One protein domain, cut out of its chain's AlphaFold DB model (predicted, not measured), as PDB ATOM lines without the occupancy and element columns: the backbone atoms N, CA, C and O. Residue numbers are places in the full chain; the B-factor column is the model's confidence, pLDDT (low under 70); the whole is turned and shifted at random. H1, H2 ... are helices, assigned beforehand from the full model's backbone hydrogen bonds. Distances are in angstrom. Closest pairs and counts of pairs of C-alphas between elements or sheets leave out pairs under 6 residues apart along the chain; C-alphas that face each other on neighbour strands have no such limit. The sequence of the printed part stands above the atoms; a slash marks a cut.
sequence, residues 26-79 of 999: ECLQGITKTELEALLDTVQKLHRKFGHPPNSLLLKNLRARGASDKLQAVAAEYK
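This is residues 26 to 79 of the 999 residues of the protein "TY5A protein" of Symbiodinium natans (UniProt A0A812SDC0). One long helix, H1, makes the longest axis, and a short helical hairpin, H2 and H3, packs on one side of it through H3, the hairpin's two helices set crosswise to H1. Residues 26 to 32 lead into H1 at the end of the long axis away from H2. The printed part has 54 residues with three named helices, H1, H2 and H3 in chain order, and no named strand; the class is all helix. The whole is compact, with a radius of gyration of the C-alphas of 10.7 A, and its outline is elongated, spanning 30 by 18 by 16 A.

H1, residues 33 to 49, touches H3, residues 69 to 77, with its residues 39 to 43 alone; the closest C-alphas are those of Val 43 and Ala 75, 6.0 A apart. These two run the same way at a steep tilt of 67 degrees. H1 and H2, residues 55 to 64, are close but not clearly touching; their closest C-alphas, of His 47 and Leu 58, are 7.2 A apart. Their lines are about perpendicular, at 82 degrees. H2 and H3 form a helical hairpin and touch, with the C-alphas of Asn 55 and Ala 76 closest at 5.9 A. They run opposite ways at a shallow tilt of 15 degrees. In H1, H2 and H3 every O i to N i+4 pair is within hydrogen-bond range.

H1 begins at C-alpha 33 (-3.703, 28.400, -33.706) and ends at C-alpha 49 (-0.986, 17.082, -55.186), 24.4 A away. H2 measures 14.0 A from C-alpha 55 to C-alpha 64. H3 measures 12.8 A and ends at C-alpha 77 (-7.238, 32.623, -48.834).

The C-alphas of Gly 30 and Gly 51 are the two farthest apart, at 31.7 A. The printed part has no cut, and the links H1 to H2 and H2 to H3 are tight. The mean pLDDT of the printed part is 81.4, and residues 26 to 30 are under 70.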
ATOM      1  N   GLU A  26     -17.001  34.088 -41.369       65.81
ATOM      2  CA  GLU A  26     -17.565  33.888 -40.027       65.81
ATOM      3  C   GLU A  26     -17.194  32.518 -39.433       65.81
ATOM      4  O   GLU A  26     -16.999  32.395 -38.229       65.81
ATOM      5  N   CYS A  27     -16.985  31.498 -40.277       63.88
ATOM      6  CA  CYS A  27     -16.631  30.143 -39.849       63.88
ATOM      7  C   CYS A  27     -15.217  30.013 -39.244       63.88
ATOM      8  O   CYS A  27     -14.890  28.947 -38.716       63.88
ATOM      9  N   LEU A  28     -14.377  31.054 -39.341       65.44
ATOM     10  CA  LEU A  28     -13.022  31.088 -38.774       65.44
ATOM     11  C   LEU A  28     -12.960  31.726 -37.374       65.44
ATOM     12  O   LEU A  28     -11.898  31.717 -36.749       65.44
ATOM     13  N   GLN A  29     -14.070  32.264 -36.856       67.81
ATOM     14  CA  GLN A  29     -14.110  32.860 -35.517       67.81
ATOM     15  C   GLN A  29     -14.022  31.768 -34.433       67.81
ATOM     16  O   GLN A  29     -14.807  30.821 -34.430       67.81
ATOM     17  N   GLY A  30     -13.056  31.892 -33.515       67.62
ATOM     18  CA  GLY A  30     -12.876  30.978 -32.373       67.62
ATOM     19  C   GLY A  30     -11.996  29.741 -32.618       67.62
ATOM     20  O   GLY A  30     -11.980  28.848 -31.777       67.62
ATOM     21  N   ILE A  31     -11.268  29.662 -33.741       76.50
ATOM     22  CA  ILE A  31     -10.343  28.551 -34.043       76.50
ATOM     23  C   ILE A  31      -9.009  28.731 -33.299       76.50
ATOM     24  O   ILE A  31      -8.462  29.833 -33.238       76.50
ATOM     25  N   THR A  32      -8.463  27.640 -32.756       80.25
ATOM     26  CA  THR A  32      -7.142  27.631 -32.109       80.25
ATOM     27  C   THR A  32      -6.010  27.687 -33.146       80.25
ATOM     28  O   THR A  32      -6.144  27.199 -34.268       80.25
ATOM     29  N   LYS A  33      -4.856  28.267 -32.789       77.25
ATOM     30  CA  LYS A  33      -3.703  28.400 -33.706       77.25
ATOM     31  C   LYS A  33      -3.259  27.050 -34.298       77.25
ATOM     32  O   LYS A  33      -2.975  26.966 -35.489       77.25
ATOM     33  N   THR A  34      -3.281  25.995 -33.487       79.62
ATOM     34  CA  THR A  34      -2.924  24.622 -33.878       79.62
ATOM     35  C   THR A  34      -3.901  24.014 -34.888       79.62
ATOM     36  O   THR A  34      -3.479  23.346 -35.831       79.62
ATOM     37  N   GLU A  35      -5.204  24.270 -34.747       80.38
ATOM     38  CA  GLU A  35      -6.208  23.840 -35.729       80.38
ATOM     39  C   GLU A  35      -6.045  24.560 -37.074       80.38
ATOM     40  O   GLU A  35      -6.194  23.944 -38.131       80.38
ATOM     41  N   LEU A  36      -5.706  25.853 -37.056       81.19
ATOM     42  CA  LEU A  36      -5.477  26.627 -38.277       81.19
ATOM     43  C   LEU A  36      -4.235  26.138 -39.041       81.19
ATOM     44  O   LEU A  36      -4.289  25.988 -40.261       81.19
ATOM     45  N   GLU A  37      -3.144  25.839 -38.331       82.56
ATOM     46  CA  GLU A  37      -1.914  25.273 -38.906       82.56
ATOM     47  C   GLU A  37      -2.169  23.902 -39.558       82.56
ATOM     48  O   GLU A  37      -1.732  23.660 -40.686       82.56
ATOM     49  N   ALA A  38      -2.959  23.032 -38.917       83.50
ATOM     50  CA  ALA A  38      -3.332  21.730 -39.474       83.50
ATOM     51  C   ALA A  38      -4.197  21.849 -40.747       83.50
ATOM     52  O   ALA A  38      -4.017  21.099 -41.717       83.50
ATOM     53  N   LEU A  39      -5.130  22.808 -40.776       84.56
ATOM     54  CA  LEU A  39      -5.939  23.099 -41.964       84.56
ATOM     55  C   LEU A  39      -5.079  23.656 -43.108       84.56
ATOM     56  O   LEU A  39      -5.250  23.229 -44.252       84.56
ATOM     57  N   LEU A  40      -4.131  24.552 -42.814       84.62
ATOM     58  CA  LEU A  40      -3.198  25.111 -43.800       84.62
ATOM     59  C   LEU A  40      -2.288  24.041 -44.413       84.62
ATOM     60  O   LEU A  40      -2.169  23.985 -45.637       84.62
ATOM     61  N   ASP A  41      -1.714  23.149 -43.601       86.50
ATOM     62  CA  ASP A  41      -0.894  22.028 -44.085       86.50
ATOM     63  C   ASP A  41      -1.707  21.085 -44.994       86.50
ATOM     64  O   ASP A  41      -1.257  20.657 -46.063       86.50
ATOM     65  N   THR A  42      -2.968  20.836 -44.634       86.00
ATOM     66  CA  THR A  42      -3.886  20.033 -45.455       86.00
ATOM     67  C   THR A  42      -4.159  20.695 -46.809       86.00
ATOM     68  O   THR A  42      -4.067  20.040 -47.852       86.00
ATOM     69  N   VAL A  43      -4.452  22.001 -46.825       86.81
ATOM     70  CA  VAL A  43      -4.664  22.765 -48.065       86.81
ATOM     71  C   VAL A  43      -3.392  22.807 -48.914       86.81
ATOM     72  O   VAL A  43      -3.469  22.579 -50.122       86.81
ATOM     73  N   GLN A  44      -2.222  23.022 -48.307       86.06
ATOM     74  CA  GLN A  44      -0.932  23.027 -48.997       86.06
ATOM     75  C   GLN A  44      -0.651  21.683 -49.680       86.06
ATOM     76  O   GLN A  44      -0.294  21.648 -50.864       86.06
ATOM     77  N   LYS A  45      -0.864  20.565 -48.974       86.19
ATOM     78  CA  LYS A  45      -0.725  19.210 -49.531       86.19
ATOM     79  C   LYS A  45      -1.679  18.980 -50.700       86.19
ATOM     80  O   LYS A  45      -1.258  18.437 -51.722       86.19
ATOM     81  N   LEU A  46      -2.939  19.399 -50.580       85.88
ATOM     82  CA  LEU A  46      -3.932  19.265 -51.650       85.88
ATOM     83  C   LEU A  46      -3.582  20.128 -52.868       85.88
ATOM     84  O   LEU A  46      -3.622  19.633 -53.992       85.88
ATOM     85  N   HIS A  47      -3.179  21.382 -52.661       86.31
ATOM     86  CA  HIS A  47      -2.769  22.286 -53.733       86.31
ATOM     87  C   HIS A  47      -1.566  21.735 -54.516       86.31
ATOM     88  O   HIS A  47      -1.588  21.731 -55.747       86.31
ATOM     89  N   ARG A  48      -0.554  21.186 -53.826       85.44
ATOM     90  CA  ARG A  48       0.604  20.536 -54.469       85.44
ATOM     91  C   ARG A  48       0.210  19.256 -55.212       85.44
ATOM     92  O   ARG A  48       0.559  19.095 -56.376       85.44
ATOM     93  N   LYS A  49      -0.560  18.361 -54.579       83.44
ATOM     94  CA  LYS A  49      -0.986  17.082 -55.186       83.44
ATOM     95  C   LYS A  49      -1.880  17.261 -56.415       83.44
ATOM     96  O   LYS A  49      -1.846  16.421 -57.306       83.44
ATOM     97  N   PHE A  50      -2.662  18.338 -56.478       81.31
ATOM     98  CA  PHE A  50      -3.481  18.669 -57.647       81.31
ATOM     99  C   PHE A  50      -2.731  19.446 -58.738       81.31
ATOM    100  O   PHE A  50      -3.360  19.865 -59.707       81.31
ATOM    101  N   GLY A  51      -1.415  19.641 -58.606       81.00
ATOM    102  CA  GLY A  51      -0.613  20.326 -59.619       81.00
ATOM    103  C   GLY A  51      -0.848  21.836 -59.659       81.00
ATOM    104  O   GLY A  51      -0.960  22.405 -60.738       81.00
ATOM    105  N   HIS A  52      -0.932  22.485 -58.494       83.81
ATOM    106  CA  HIS A  52      -1.064  23.940 -58.356       83.81
ATOM    107  C   HIS A  52      -2.306  24.559 -59.045       83.81
ATOM    108  O   HIS A  52      -2.190  25.529 -59.801       83.81
ATOM    109  N   PRO A  53      -3.527  24.047 -58.791       84.00
ATOM    110  CA  PRO A  53      -4.738  24.603 -59.385       84.00
ATOM    111  C   PRO A  53      -5.051  26.004 -58.823       84.00
ATOM    112  O   PRO A  53      -4.756  26.275 -57.654       84.00
ATOM    113  N   PRO A  54      -5.721  26.884 -59.595       80.19
ATOM    114  CA  PRO A  54      -6.191  28.167 -59.077       80.19
ATOM    115  C   PRO A  54      -7.198  27.959 -57.935       80.19
ATOM    116  O   PRO A  54      -7.968  26.995 -57.955       80.19
ATOM    117  N   ASN A  55      -7.243  28.885 -56.969       81.75
ATOM    118  CA  ASN A  55      -8.085  28.756 -55.766       81.75
ATOM    119  C   ASN A  55      -9.568  28.513 -56.103       81.75
ATOM    120  O   ASN A  55     -10.238  27.759 -55.408       81.75
ATOM    121  N   SER A  56     -10.078  29.055 -57.215       80.75
ATOM    122  CA  SER A  56     -11.446  28.794 -57.690       80.75
ATOM    123  C   SER A  56     -11.693  27.322 -58.051       80.75
ATOM    124  O   SER A  56     -12.743  26.770 -57.719       80.75
ATOM    125  N   LEU A  57     -10.726  26.668 -58.698       82.88
ATOM    126  CA  LEU A  57     -10.792  25.253 -59.052       82.88
ATOM    127  C   LEU A  57     -10.576  24.368 -57.821       82.88
ATOM    128  O   LEU A  57     -11.282  23.374 -57.651       82.88
ATOM    129  N   LEU A  58      -9.658  24.761 -56.931       84.81
ATOM    130  CA  LEU A  58      -9.438  24.083 -55.653       84.81
ATOM    131  C   LEU A  58     -10.716  24.090 -54.797       84.81
ATOM    132  O   LEU A  58     -11.149  23.037 -54.335       84.81
ATOM    133  N   LEU A  59     -11.381  25.244 -54.675       85.06
ATOM    134  CA  LEU A  59     -12.660  25.390 -53.973       85.06
ATOM    135  C   LEU A  59     -13.779  24.570 -54.614       85.06
ATOM    136  O   LEU A  59     -14.550  23.924 -53.905       85.06
ATOM    137  N   LYS A  60     -13.863  24.556 -55.950       83.56
ATOM    138  CA  LYS A  60     -14.849  23.743 -56.677       83.56
ATOM    139  C   LYS A  60     -14.673  22.252 -56.375       83.56
ATOM    140  O   LYS A  60     -15.657  21.565 -56.114       83.56
ATOM    141  N   ASN A  61     -13.430  21.773 -56.352       83.62
ATOM    142  CA  ASN A  61     -13.109  20.379 -56.044       83.62
ATOM    143  C   ASN A  61     -13.375  20.026 -54.573       83.62
ATOM    144  O   ASN A  61     -13.876  18.939 -54.290       83.62
ATOM    145  N   LEU A  62     -13.083  20.939 -53.642       85.75
ATOM    146  CA  LEU A  62     -13.372  20.760 -52.216       85.75
ATOM    147  C   LEU A  62     -14.884  20.713 -51.943       85.75
ATOM    148  O   LEU A  62     -15.347  19.825 -51.228       85.75
ATOM    149  N   ARG A  63     -15.667  21.597 -52.574       81.62
ATOM    150  CA  ARG A  63     -17.138  21.594 -52.477       81.62
ATOM    151  C   ARG A  63     -17.764  20.335 -53.059       81.62
ATOM    152  O   ARG A  63     -18.634  19.750 -52.429       81.62
ATOM    153  N   ALA A  64     -17.293  19.889 -54.223       81.75
ATOM    154  CA  ALA A  64     -17.791  18.671 -54.864       81.75
ATOM    155  C   ALA A  64     -17.586  17.407 -54.006       81.75
ATOM    156  O   ALA A  64     -18.283  16.417 -54.201       81.75
ATOM    157  N   ARG A  65     -16.642  17.440 -53.058       82.31
ATOM    158  CA  ARG A  65     -16.335  16.337 -52.136       82.31
ATOM    159  C   ARG A  65     -16.913  16.529 -50.730       82.31
ATOM    160  O   ARG A  65     -16.594  15.739 -49.850       82.31
ATOM    161  N   GLY A  66     -17.722  17.566 -50.509       81.31
ATOM    162  CA  GLY A  66     -18.331  17.842 -49.205       81.31
ATOM    163  C   GLY A  66     -17.330  18.250 -48.118       81.31
ATOM    164  O   GLY A  66     -17.536  17.932 -46.951       81.31
ATOM    165  N   ALA A  67     -16.227  18.914 -48.480       83.25
ATOM    166  CA  ALA A  67     -15.235  19.378 -47.509       83.25
ATOM    167  C   ALA A  67     -15.819  20.406 -46.522       83.25
ATOM    168  O   ALA A  67     -16.681  21.203 -46.893       83.25
ATOM    169  N   SER A  68     -15.300  20.433 -45.291       84.06
ATOM    170  CA  SER A  68     -15.773  21.339 -44.237       84.06
ATOM    171  C   SER A  68     -15.655  22.820 -44.623       84.06
ATOM    172  O   SER A  68     -14.702  23.233 -45.290       84.06
ATOM    173  N   ASP A  69     -16.601  23.639 -44.156       81.56
ATOM    174  CA  ASP A  69     -16.648  25.079 -44.462       81.56
ATOM    175  C   ASP A  69     -15.389  25.825 -43.987       81.56
ATOM    176  O   ASP A  69     -14.925  26.748 -44.654       81.56
ATOM    177  N   LYS A  70     -14.766  25.358 -42.893       82.56
ATOM    178  CA  LYS A  70     -13.472  25.857 -42.394       82.56
ATOM    179  C   LYS A  70     -12.340  25.621 -43.400       82.56
ATOM    180  O   LYS A  70     -11.588  26.542 -43.706       82.56
ATOM    181  N   LEU A  71     -12.241  24.414 -43.965       83.19
ATOM    182  CA  LEU A  71     -11.219  24.082 -44.963       83.19
ATOM    183  C   LEU A  71     -11.440  24.862 -46.266       83.19
ATOM    184  O   LEU A  71     -10.478  25.288 -46.900       83.19
ATOM    185  N   GLN A  72     -12.700  25.089 -46.649       84.75
ATOM    186  CA  GLN A  72     -13.036  25.934 -47.795       84.75
ATOM    187  C   GLN A  72     -12.647  27.401 -47.561       84.75
ATOM    188  O   GLN A  72     -12.122  28.035 -48.470       84.75
ATOM    189  N   ALA A  73     -12.857  27.938 -46.357       81.94
ATOM    190  CA  ALA A  73     -12.437  29.297 -46.017       81.94
ATOM    191  C   ALA A  73     -10.907  29.454 -46.085       81.94
ATOM    192  O   ALA A  73     -10.418  30.375 -46.736       81.94
ATOM    193  N   VAL A  74     -10.155  28.499 -45.524       83.56
ATOM    194  CA  VAL A  74      -8.681  28.488 -45.596       83.56
ATOM    195  C   VAL A  74      -8.188  28.318 -47.040       83.56
ATOM    196  O   VAL A  74      -7.277  29.020 -47.474       83.56
ATOM    197  N   ALA A  75      -8.815  27.445 -47.837       84.38
ATOM    198  CA  ALA A  75      -8.449  27.237 -49.241       84.38
ATOM    199  C   ALA A  75      -8.743  28.446 -50.145       84.38
ATOM    200  O   ALA A  75      -8.080  28.615 -51.169       84.38
ATOM    201  N   ALA A  76      -9.716  29.288 -49.787       82.31
ATOM    202  CA  ALA A  76     -10.003  30.519 -50.518       82.31
ATOM    203  C   ALA A  76      -8.872  31.550 -50.372       82.31
ATOM    204  O   ALA A  76      -8.534  32.225 -51.348       82.31
ATOM    205  N   GLU A  77      -8.267  31.631 -49.183       80.69
ATOM    206  CA  GLU A  77      -7.238  32.623 -48.834       80.69
ATOM    207  C   GLU A  77      -5.795  32.097 -48.935       80.69
ATOM    208  O   GLU A  77      -4.847  32.874 -48.819       80.69
ATOM    209  N   TYR A  78      -5.610  30.801 -49.208       84.12
ATOM    210  CA  TYR A  78      -4.290  30.184 -49.337       84.12
ATOM    211  C   TYR A  78      -3.459  30.814 -50.469       84.12
ATOM    212  O   TYR A  78      -3.906  30.923 -51.617       84.12
ATOM    213  N   LYS A  79      -2.220  31.195 -50.139       79.69
ATOM    214  CA  LYS A  79      -1.204  31.718 -51.061       79.69
ATOM    215  C   LYS A  79      -0.051  30.719 -51.134       79.69
ATOM    216  O   LYS A  79       0.419  30.247 -50.109       79.69
TER     217      LYS A  79